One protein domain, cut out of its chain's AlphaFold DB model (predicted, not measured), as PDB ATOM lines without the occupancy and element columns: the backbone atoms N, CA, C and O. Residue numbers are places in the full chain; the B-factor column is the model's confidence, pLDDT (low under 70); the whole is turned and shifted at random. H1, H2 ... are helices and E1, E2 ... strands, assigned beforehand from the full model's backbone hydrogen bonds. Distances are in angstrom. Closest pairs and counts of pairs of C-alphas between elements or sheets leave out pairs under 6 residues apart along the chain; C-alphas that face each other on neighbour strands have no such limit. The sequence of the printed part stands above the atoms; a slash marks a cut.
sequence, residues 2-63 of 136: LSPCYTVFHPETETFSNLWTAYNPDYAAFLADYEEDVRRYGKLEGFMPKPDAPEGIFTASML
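This is residues 2 to 63 of the 136 residues of the protein "Chloramphenicol acetyltransferase" of uncultured bacterium (UniProt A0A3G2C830). A small, three-stranded sheet, with E1 between E2 and E3, has one helix, H1, grazing it, mostly near E2. From the end of H1 a long stretch with no named element, residues 42 to 56, loops round the E2 side of the sheet and crosses to E3 at the other edge. The printed part has 62 residues with three named strands and one named helix, in the order E1, E2, H1, E3 along the chain; the sheet runs E2, E1, E3 and is mixed, and the class is mixed, helices and strands. The whole is compact, with a radius of gyration of the C-alphas of 11.4 A and spans of 34 by 23 by 22 A.

Strand E1, residues 3 to 10, begins at C-alpha 3, (15.665, 120.459, 150.215), and is 22.3 A long from first to last C-alpha. Strand E2, residues 15 to 20, is 17.1 A long. Helix H1, residues 27 to 41, is 20.6 A long and begins at C-alpha 27, (6.234, 111.581, 152.924). Strand E3, residues 57 to 63, is 19.8 A long and ends at C-alpha 63, (17.713, 122.735, 170.280).

E1 is the inner strand of the sheet, and E2 and E3 are its edge strands. E1 and E2 form a hairpin of antiparallel neighbours, with 156 degrees between their directions; N 6 and O 19 are 2.7 A apart and N 8 and O 17 are 2.8 A apart, both within hydrogen-bond range. E1 and E3 are parallel neighbours, with 35 degrees between their directions; N 5 and O 58, 2.8 A apart, and N 58 and O 3, 3.0 A apart, are within hydrogen-bond range. The closest C-alphas of E2 and E3 are those of Trp 20 and Ile 57, 7.7 A apart. H1 is on the sheet but only grazes it, with its residues 33 to 41; the closest C-alphas of H1 and E2 are those of Asp 37 and Leu 19, 7.5 A apart. In H1 every O i to N i+4 pair is within hydrogen-bond range.

The two C-alphas farthest apart are those of Thr 13 and Asp 26, at 34.6 A. The first and last printed C-alphas, of Leu 2 and Leu 63, are 22.5 A apart. The link from E1 to E2 is tight, with 4 residues, the link from E2 to H1 is short, with 6, and the link from H1 to E3 is long, with 15. The printed part has no cut. Its mean pLDDT is 96.7, and no printed residue is under 70.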
ATOM      1  N   LEU A   2      13.217 123.128 146.965       93.69
ATOM      2  CA  LEU A   2      14.163 123.282 148.078       93.69
ATOM      3  C   LEU A   2      14.225 122.000 148.913       93.69
ATOM      4  O   LEU A   2      13.185 121.401 149.171       93.69
ATOM      5  N   SER A   3      15.420 121.624 149.358       97.44
ATOM      6  CA  SER A   3      15.665 120.459 150.215       97.44
ATOM      7  C   SER A   3      16.035 120.894 151.642       97.44
ATOM      8  O   SER A   3      16.763 121.877 151.804       97.44
ATOM      9  N   PRO A   4      15.561 120.208 152.695       97.62
ATOM     10  CA  PRO A   4      15.961 120.531 154.060       97.62
ATOM     11  C   PRO A   4      17.428 120.162 154.309       97.62
ATOM     12  O   PRO A   4      17.882 119.083 153.928       97.62
ATOM     13  N   CYS A   5      18.139 121.047 155.002       98.06
ATOM     14  CA  CYS A   5      19.458 120.825 155.579       98.06
ATOM     15  C   CYS A   5      19.343 120.940 157.105       98.06
ATOM     16  O   CYS A   5      18.976 121.998 157.618       98.06
ATOM     17  N   TYR A   6      19.585 119.852 157.830       98.44
ATOM     18  CA  TYR A   6      19.262 119.701 159.244       98.44
ATOM     19  C   TYR A   6      20.455 119.275 160.100       98.44
ATOM     20  O   TYR A   6      21.355 118.564 159.654       98.44
ATOM     21  N   THR A   7      20.449 119.711 161.360       98.00
ATOM     22  CA  THR A   7      21.528 119.432 162.316       98.00
ATOM     23  C   THR A   7      21.428 118.026 162.907       98.00
ATOM     24  O   THR A   7      20.369 117.638 163.403       98.00
ATOM     25  N   VAL A   8      22.548 117.306 162.947       97.88
ATOM     26  CA  VAL A   8      22.729 116.020 163.636       97.88
ATOM     27  C   VAL A   8      23.775 116.203 164.733       97.88
ATOM     28  O   VAL A   8      24.871 116.685 164.460       97.88
ATOM     29  N   PHE A   9      23.426 115.864 165.974       97.88
ATOM     30  CA  PHE A   9      24.293 116.038 167.142       97.88
ATOM     31  C   PHE A   9      25.129 114.784 167.413       97.88
ATOM     32  O   PHE A   9      24.587 113.678 167.385       97.88
ATOM     33  N   HIS A  10      26.411 114.970 167.733       97.56
ATOM     34  CA  HIS A  10      27.371 113.916 168.075       97.56
ATOM     35  C   HIS A  10      27.635 113.924 169.588       97.56
ATOM     36  O   HIS A  10      28.412 114.755 170.060       97.56
ATOM     37  N   PRO A  11      27.016 113.027 170.381       95.81
ATOM     38  CA  PRO A  11      27.103 113.094 171.842       95.81
ATOM     39  C   PRO A  11      28.507 112.849 172.399       95.81
ATOM     40  O   PRO A  11      28.827 113.348 173.468       95.81
ATOM     41  N   GLU A  12      29.335 112.076 171.690       97.19
ATOM     42  CA  GLU A  12      30.689 111.719 172.137       97.19
ATOM     43  C   GLU A  12      31.663 112.903 172.068       97.19
ATOM     44  O   GLU A  12      32.589 112.980 172.872       97.19
ATOM     45  N   THR A  13      31.443 113.829 171.129       97.12
ATOM     46  CA  THR A  13      32.310 114.998 170.902       97.12
ATOM     47  C   THR A  13      31.639 116.327 171.219       97.12
ATOM     48  O   THR A  13      32.288 117.367 171.145       97.12
ATOM     49  N   GLU A  14      30.350 116.306 171.565       97.00
ATOM     50  CA  GLU A  14      29.519 117.492 171.804       97.00
ATOM     51  C   GLU A  14      29.524 118.478 170.619       97.00
ATOM     52  O   GLU A  14      29.360 119.690 170.776       97.00
ATOM     53  N   THR A  15      29.689 117.948 169.405       97.19
ATOM     54  CA  THR A  15      29.665 118.707 168.148       97.19
ATOM     55  C   THR A  15      28.400 118.421 167.340       97.19
ATOM     56  O   THR A  15      27.562 117.599 167.717       97.19
ATOM     57  N   PHE A  16      28.233 119.110 166.209       97.19
ATOM     58  CA  PHE A  16      27.159 118.829 165.264       97.19
ATOM     59  C   PHE A  16      27.662 118.801 163.819       97.19
ATOM     60  O   PHE A  16      28.650 119.447 163.464       97.19
ATOM     61  N   SER A  17      26.912 118.093 162.982       98.12
ATOM     62  CA  SER A  17      27.016 118.092 161.523       98.12
ATOM     63  C   SER A  17      25.714 118.585 160.904       98.12
ATOM     64  O   SER A  17      24.662 118.521 161.537       98.12
ATOM     65  N   ASN A  18      25.760 119.027 159.650       98.00
ATOM     66  CA  ASN A  18      24.566 119.270 158.848       98.00
ATOM     67  C   ASN A  18      24.430 118.175 157.788       98.00
ATOM     68  O   ASN A  18      25.361 117.933 157.017       98.00
ATOM     69  N   LEU A  19      23.268 117.534 157.735       98.25
ATOM     70  CA  LEU A  19      22.881 116.635 156.651       98.25
ATOM     71  C   LEU A  19      21.782 117.277 155.821       98.25
ATOM     72  O   LEU A  19      21.080 118.160 156.293       98.25
ATOM     73  N   TRP A  20      21.610 116.813 154.593       98.44
ATOM     74  CA  TRP A  20      20.514 117.235 153.736       98.44
ATOM     75  C   TRP A  20      19.867 116.011 153.105       98.44
ATOM     76  O   TRP A  20      20.570 115.062 152.759       98.44
ATOM     77  N   THR A  21      18.559 116.064 152.891       98.25
ATOM     78  CA  THR A  21      17.803 115.015 152.192       98.25
ATOM     79  C   THR A  21      17.043 115.650 151.049       98.25
ATOM     80  O   THR A  21      16.483 116.733 151.206       98.25
ATOM     81  N   ALA A  22      17.064 115.013 149.878       97.56
ATOM     82  CA  ALA A  22      16.324 115.514 148.729       97.56
ATOM     83  C   ALA A  22      14.830 115.583 149.075       97.56
ATOM     84  O   ALA A  22      14.260 114.611 149.561       97.56
ATOM     85  N   TYR A  23      14.193 116.734 148.854       96.69
ATOM     86  CA  TYR A  23      12.758 116.835 149.100       96.69
ATOM     87  C   TYR A  23      11.978 115.917 148.153       96.69
ATOM     88  O   TYR A  23      12.206 115.914 146.940       96.69
ATOM     89  N   ASN A  24      11.017 115.200 148.726       95.62
ATOM     90  CA  ASN A  24      10.049 114.384 148.019       95.62
ATOM     91  C   ASN A  24       8.647 114.755 148.541       95.62
ATOM     92  O   ASN A  24       8.477 114.852 149.759       95.62
ATOM     93  N   PRO A  25       7.662 115.033 147.664       92.75
ATOM     94  CA  PRO A  25       6.297 115.322 148.102       92.75
ATOM     95  C   PRO A  25       5.605 114.123 148.766       92.75
ATOM     96  O   PRO A  25       4.698 114.333 149.565       92.75
ATOM     97  N   ASP A  26       6.032 112.897 148.458       94.19
ATOM     98  CA  ASP A  26       5.600 111.684 149.151       94.19
ATOM     99  C   ASP A  26       6.362 111.560 150.478       94.19
ATOM    100  O   ASP A  26       7.597 111.483 150.505       94.19
ATOM    101  N   TYR A  27       5.629 111.583 151.594       93.81
ATOM    102  CA  TYR A  27       6.234 111.581 152.924       93.81
ATOM    103  C   TYR A  27       6.974 110.277 153.225       93.81
ATOM    104  O   TYR A  27       8.034 110.317 153.849       93.81
ATOM    105  N   ALA A  28       6.444 109.132 152.791       94.62
ATOM    106  CA  ALA A  28       7.063 107.839 153.054       94.62
ATOM    107  C   ALA A  28       8.394 107.706 152.302       94.62
ATOM    108  O   ALA A  28       9.384 107.249 152.872       94.62
ATOM    109  N   ALA A  29       8.440 108.170 151.054       96.56
ATOM    110  CA  ALA A  29       9.656 108.223 150.261       96.56
ATOM    111  C   ALA A  29      10.668 109.220 150.848       96.56
ATOM    112  O   ALA A  29      11.833 108.867 151.015       96.56
ATOM    113  N   PHE A  30      10.230 110.424 151.245       96.88
ATOM    114  CA  PHE A  30      11.101 111.387 151.929       96.88
ATOM    115  C   PHE A  30      11.688 110.811 153.225       96.88
ATOM    116  O   PHE A  30      12.876 110.977 153.497       96.88
ATOM    117  N   LEU A  31      10.864 110.135 154.031       97.19
ATOM    118  CA  LEU A  31      11.291 109.531 155.288       97.19
ATOM    119  C   LEU A  31      12.319 108.420 155.051       97.19
ATOM    120  O   LEU A  31      13.332 108.391 155.745       97.19
ATOM    121  N   ALA A  32      12.096 107.556 154.060       98.25
ATOM    122  CA  ALA A  32      13.046 106.507 153.702       98.25
ATOM    123  C   ALA A  32      14.401 107.090 153.257       98.25
ATOM    124  O   ALA A  32      15.451 106.619 153.700       98.25
ATOM    125  N   ASP A  33      14.387 108.149 152.441       98.38
ATOM    126  CA  ASP A  33      15.604 108.842 152.004       98.38
ATOM    127  C   ASP A  33      16.332 109.509 153.188       98.38
ATOM    128  O   ASP A  33      17.555 109.406 153.313       98.38
ATOM    129  N   TYR A  34      15.583 110.142 154.098       98.50
ATOM    130  CA  TYR A  34      16.113 110.740 155.327       98.50
ATOM    131  C   TYR A  34      16.773 109.695 156.233       98.50
ATOM    132  O   TYR A  34      17.887 109.902 156.721       98.50
ATOM    133  N   GLU A  35      16.103 108.565 156.464       98.56
ATOM    134  CA  GLU A  35      16.617 107.481 157.301       98.56
ATOM    135  C   GLU A  35      17.896 106.887 156.712       98.56
ATOM    136  O   GLU A  35      18.857 106.644 157.447       98.56
ATOM    137  N   GLU A  36      17.951 106.711 155.391       98.69
ATOM    138  CA  GLU A  36      19.145 106.231 154.701       98.69
ATOM    139  C   GLU A  36      20.303 107.237 154.787       98.69
ATOM    140  O   GLU A  36      21.444 106.847 155.064       98.69
ATOM    141  N   ASP A  37      20.031 108.534 154.630       98.56
ATOM    142  CA  ASP A  37      21.030 109.589 154.802       98.56
ATOM    143  C   ASP A  37      21.592 109.614 156.231       98.56
ATOM    144  O   ASP A  37      22.811 109.631 156.426       98.56
ATOM    145  N   VAL A  38      20.729 109.550 157.247       98.19
ATOM    146  CA  VAL A  38      21.151 109.485 158.654       98.19
ATOM    147  C   VAL A  38      21.934 108.200 158.931       98.19
ATOM    148  O   VAL A  38      22.966 108.243 159.602       98.19
ATOM    149  N   ARG A  39      21.512 107.056 158.384       98.50
ATOM    150  CA  ARG A  39      22.216 105.776 158.548       98.50
ATOM    151  C   ARG A  39      23.625 105.819 157.956       98.50
ATOM    152  O   ARG A  39      24.555 105.278 158.556       98.50
ATOM    153  N   ARG A  40      23.787 106.429 156.778       98.38
ATOM    154  CA  ARG A  40      25.068 106.504 156.058       98.38
ATOM    155  C   ARG A  40      26.010 107.566 156.613       98.38
ATOM    156  O   ARG A  40      27.209 107.313 156.692       98.38
ATOM    157  N   TYR A  41      25.482 108.736 156.968       98.44
ATOM    158  CA  TYR A  41      26.286 109.929 157.245       98.44
ATOM    159  C   TYR A  41      26.133 110.467 158.672       98.44
ATOM    160  O   TYR A  41      26.968 111.249 159.109       98.44
ATOM    161  N   GLY A  42      25.122 110.040 159.432       97.38
ATOM    162  CA  GLY A  42      24.792 110.609 160.747       97.38
ATOM    163  C   GLY A  42      25.814 110.356 161.856       97.38
ATOM    164  O   GLY A  42      25.742 111.006 162.889       97.38
ATOM    165  N   LYS A  43      26.771 109.442 161.649       97.31
ATOM    166  CA  LYS A  43      27.908 109.204 162.562       97.31
ATOM    167  C   LYS A  43      29.218 109.824 162.079       97.31
ATOM    168  O   LYS A  43      30.241 109.671 162.736       97.31
ATOM    169  N   LEU A  44      29.220 110.430 160.893       97.69
ATOM    170  CA  LEU A  44      30.410 111.065 160.351       97.69
ATOM    171  C   LEU A  44      30.494 112.484 160.903       97.69
ATOM    172  O   LEU A  44      29.563 113.272 160.752       97.69
ATOM    173  N   GLU A  45      31.617 112.798 161.531       96.31
ATOM    174  CA  GLU A  45      31.917 114.149 161.987       96.31
ATOM    175  C   GLU A  45      32.327 115.059 160.819       96.31
ATOM    176  O   GLU A  45      32.713 114.606 159.738       96.31
ATOM    177  N   GLY A  46      32.256 116.369 161.050       96.56
ATOM    178  CA  GLY A  46      32.514 117.404 160.050       96.56
ATOM    179  C   GLY A  46      31.272 118.243 159.766       96.56
ATOM    180  O   GLY A  46      30.146 117.821 160.006       96.56
ATOM    181  N   PHE A  47      31.458 119.465 159.263       95.94
ATOM    182  CA  PHE A  47      30.351 120.422 159.155       95.94
ATOM    183  C   PHE A  47      29.256 119.984 158.166       95.94
ATOM    184  O   PHE A  47      28.075 120.182 158.439       95.94
ATOM    185  N   MET A  48      29.640 119.365 157.044       96.94
ATOM    186  CA  MET A  48      28.738 118.793 156.035       96.94
ATOM    187  C   MET A  48      29.327 117.474 155.507       96.94
ATOM    188  O   MET A  48      30.049 117.483 154.511       96.94
ATOM    189  N   PRO A  49      29.094 116.340 156.190       97.06
ATOM    190  CA  PRO A  49      29.747 115.074 155.855       97.06
ATOM    191  C   PRO A  49      29.118 114.361 154.648       97.06
ATOM    192  O   PRO A  49      29.769 113.520 154.027       97.06
ATOM    193  N   LYS A  50      27.865 114.682 154.292       97.94
ATOM    194  CA  LYS A  50      27.237 114.215 153.049       97.94
ATOM    195  C   LYS A  50      27.694 115.115 151.887       97.94
ATOM    196  O   LYS A  50      27.442 116.321 151.951       97.94
ATOM    197  N   PRO A  51      28.344 114.565 150.843       96.38
ATOM    198  CA  PRO A  51      28.835 115.355 149.715       96.38
ATOM    199  C   PRO A  51      27.687 115.894 148.848       96.38
ATOM    200  O   PRO A  51      26.521 115.546 149.044       96.38
ATOM    201  N   ASP A  52      28.045 116.736 147.877       95.25
ATOM    202  CA  ASP A  52      27.184 117.146 146.758       95.25
ATOM    203  C   ASP A  52      25.853 117.795 147.170       95.25
ATOM    204  O   ASP A  52      24.810 117.562 146.557       95.25
ATOM    205  N   ALA A  53      25.880 118.621 148.223       93.62
ATOM    206  CA  ALA A  53      24.710 119.393 148.630       93.62
ATOM    207  C   ALA A  53      24.210 120.287 147.479       93.62
ATOM    208  O   ALA A  53      25.012 121.007 146.878       93.62
ATOM    209  N   PRO A  54      22.900 120.268 147.162       92.62
ATOM    210  CA  PRO A  54      22.358 121.108 146.107       92.62
ATOM    211  C   PRO A  54      22.365 122.581 146.534       92.62
ATOM    212  O   PRO A  54      22.281 122.892 147.719       92.62
ATOM    213  N   GLU A  55      22.388 123.505 145.570       89.56
ATOM    214  CA  GLU A  55      22.307 124.949 145.860       89.56
ATOM    215  C   GLU A  55      20.992 125.329 146.567       89.56
ATOM    216  O   GLU A  55      20.949 126.225 147.408       89.56
ATOM    217  N   GLY A  56      19.901 124.630 146.237       92.50
ATOM    218  CA  GLY A  56      18.570 124.864 146.789       92.50
ATOM    219  C   GLY A  56      18.324 124.134 148.106       92.50
ATOM    220  O   GLY A  56      17.471 123.247 148.143       92.50
ATOM    221  N   ILE A  57      19.027 124.503 149.177       95.25
ATOM    222  CA  ILE A  57      18.766 123.995 150.534       95.25
ATOM    223  C   ILE A  57      18.317 125.095 151.490       95.25
ATOM    224  O   ILE A  57      18.758 126.231 151.391       95.25
ATOM    225  N   PHE A  58      17.465 124.766 152.455       96.12
ATOM    226  CA  PHE A  58      17.170 125.663 153.574       96.12
ATOM    227  C   PHE A  58      17.569 125.008 154.894       96.12
ATOM    228  O   PHE A  58      17.554 123.783 155.012       96.12
ATOM    229  N   THR A  59      17.911 125.815 155.894       96.06
ATOM    230  CA  THR A  59      18.456 125.302 157.158       96.06
ATOM    231  C   THR A  59      17.348 125.090 158.182       96.06
ATOM    232  O   THR A  59      16.554 125.997 158.438       96.06
ATOM    233  N   ALA A  60      17.320 123.913 158.803       97.25
ATOM    234  CA  ALA A  60      16.427 123.552 159.896       97.25
ATOM    235  C   ALA A  60      17.235 122.994 161.078       97.25
ATOM    236  O   ALA A  60      17.735 121.874 161.044       97.25
ATOM    237  N   SER A  61      17.364 123.776 162.144       95.94
ATOM    238  CA  SER A  61      18.096 123.397 163.354       95.94
ATOM    239  C   SER A  61      17.151 123.051 164.501       95.94
ATOM    240  O   SER A  61      16.024 123.554 164.572       95.94
ATOM    241  N   MET A  62      17.613 122.204 165.423       94.94
ATOM    242  CA  MET A  62      16.884 121.859 166.643       94.94
ATOM    243  C   MET A  62      17.749 122.023 167.892       94.94
ATOM    244  O   MET A  62      18.883 121.554 167.950       94.94
ATOM    245  N   LEU A  63      17.167 122.629 168.928       96.12
ATOM    246  CA  LEU A  63      17.713 122.735 170.280       96.12
ATOM    247  C   LEU A  63      16.885 121.851 171.226       96.12
ATOM    248  O   LEU A  63      16.057 122.364 171.986       96.12
TER     249      LEU A  63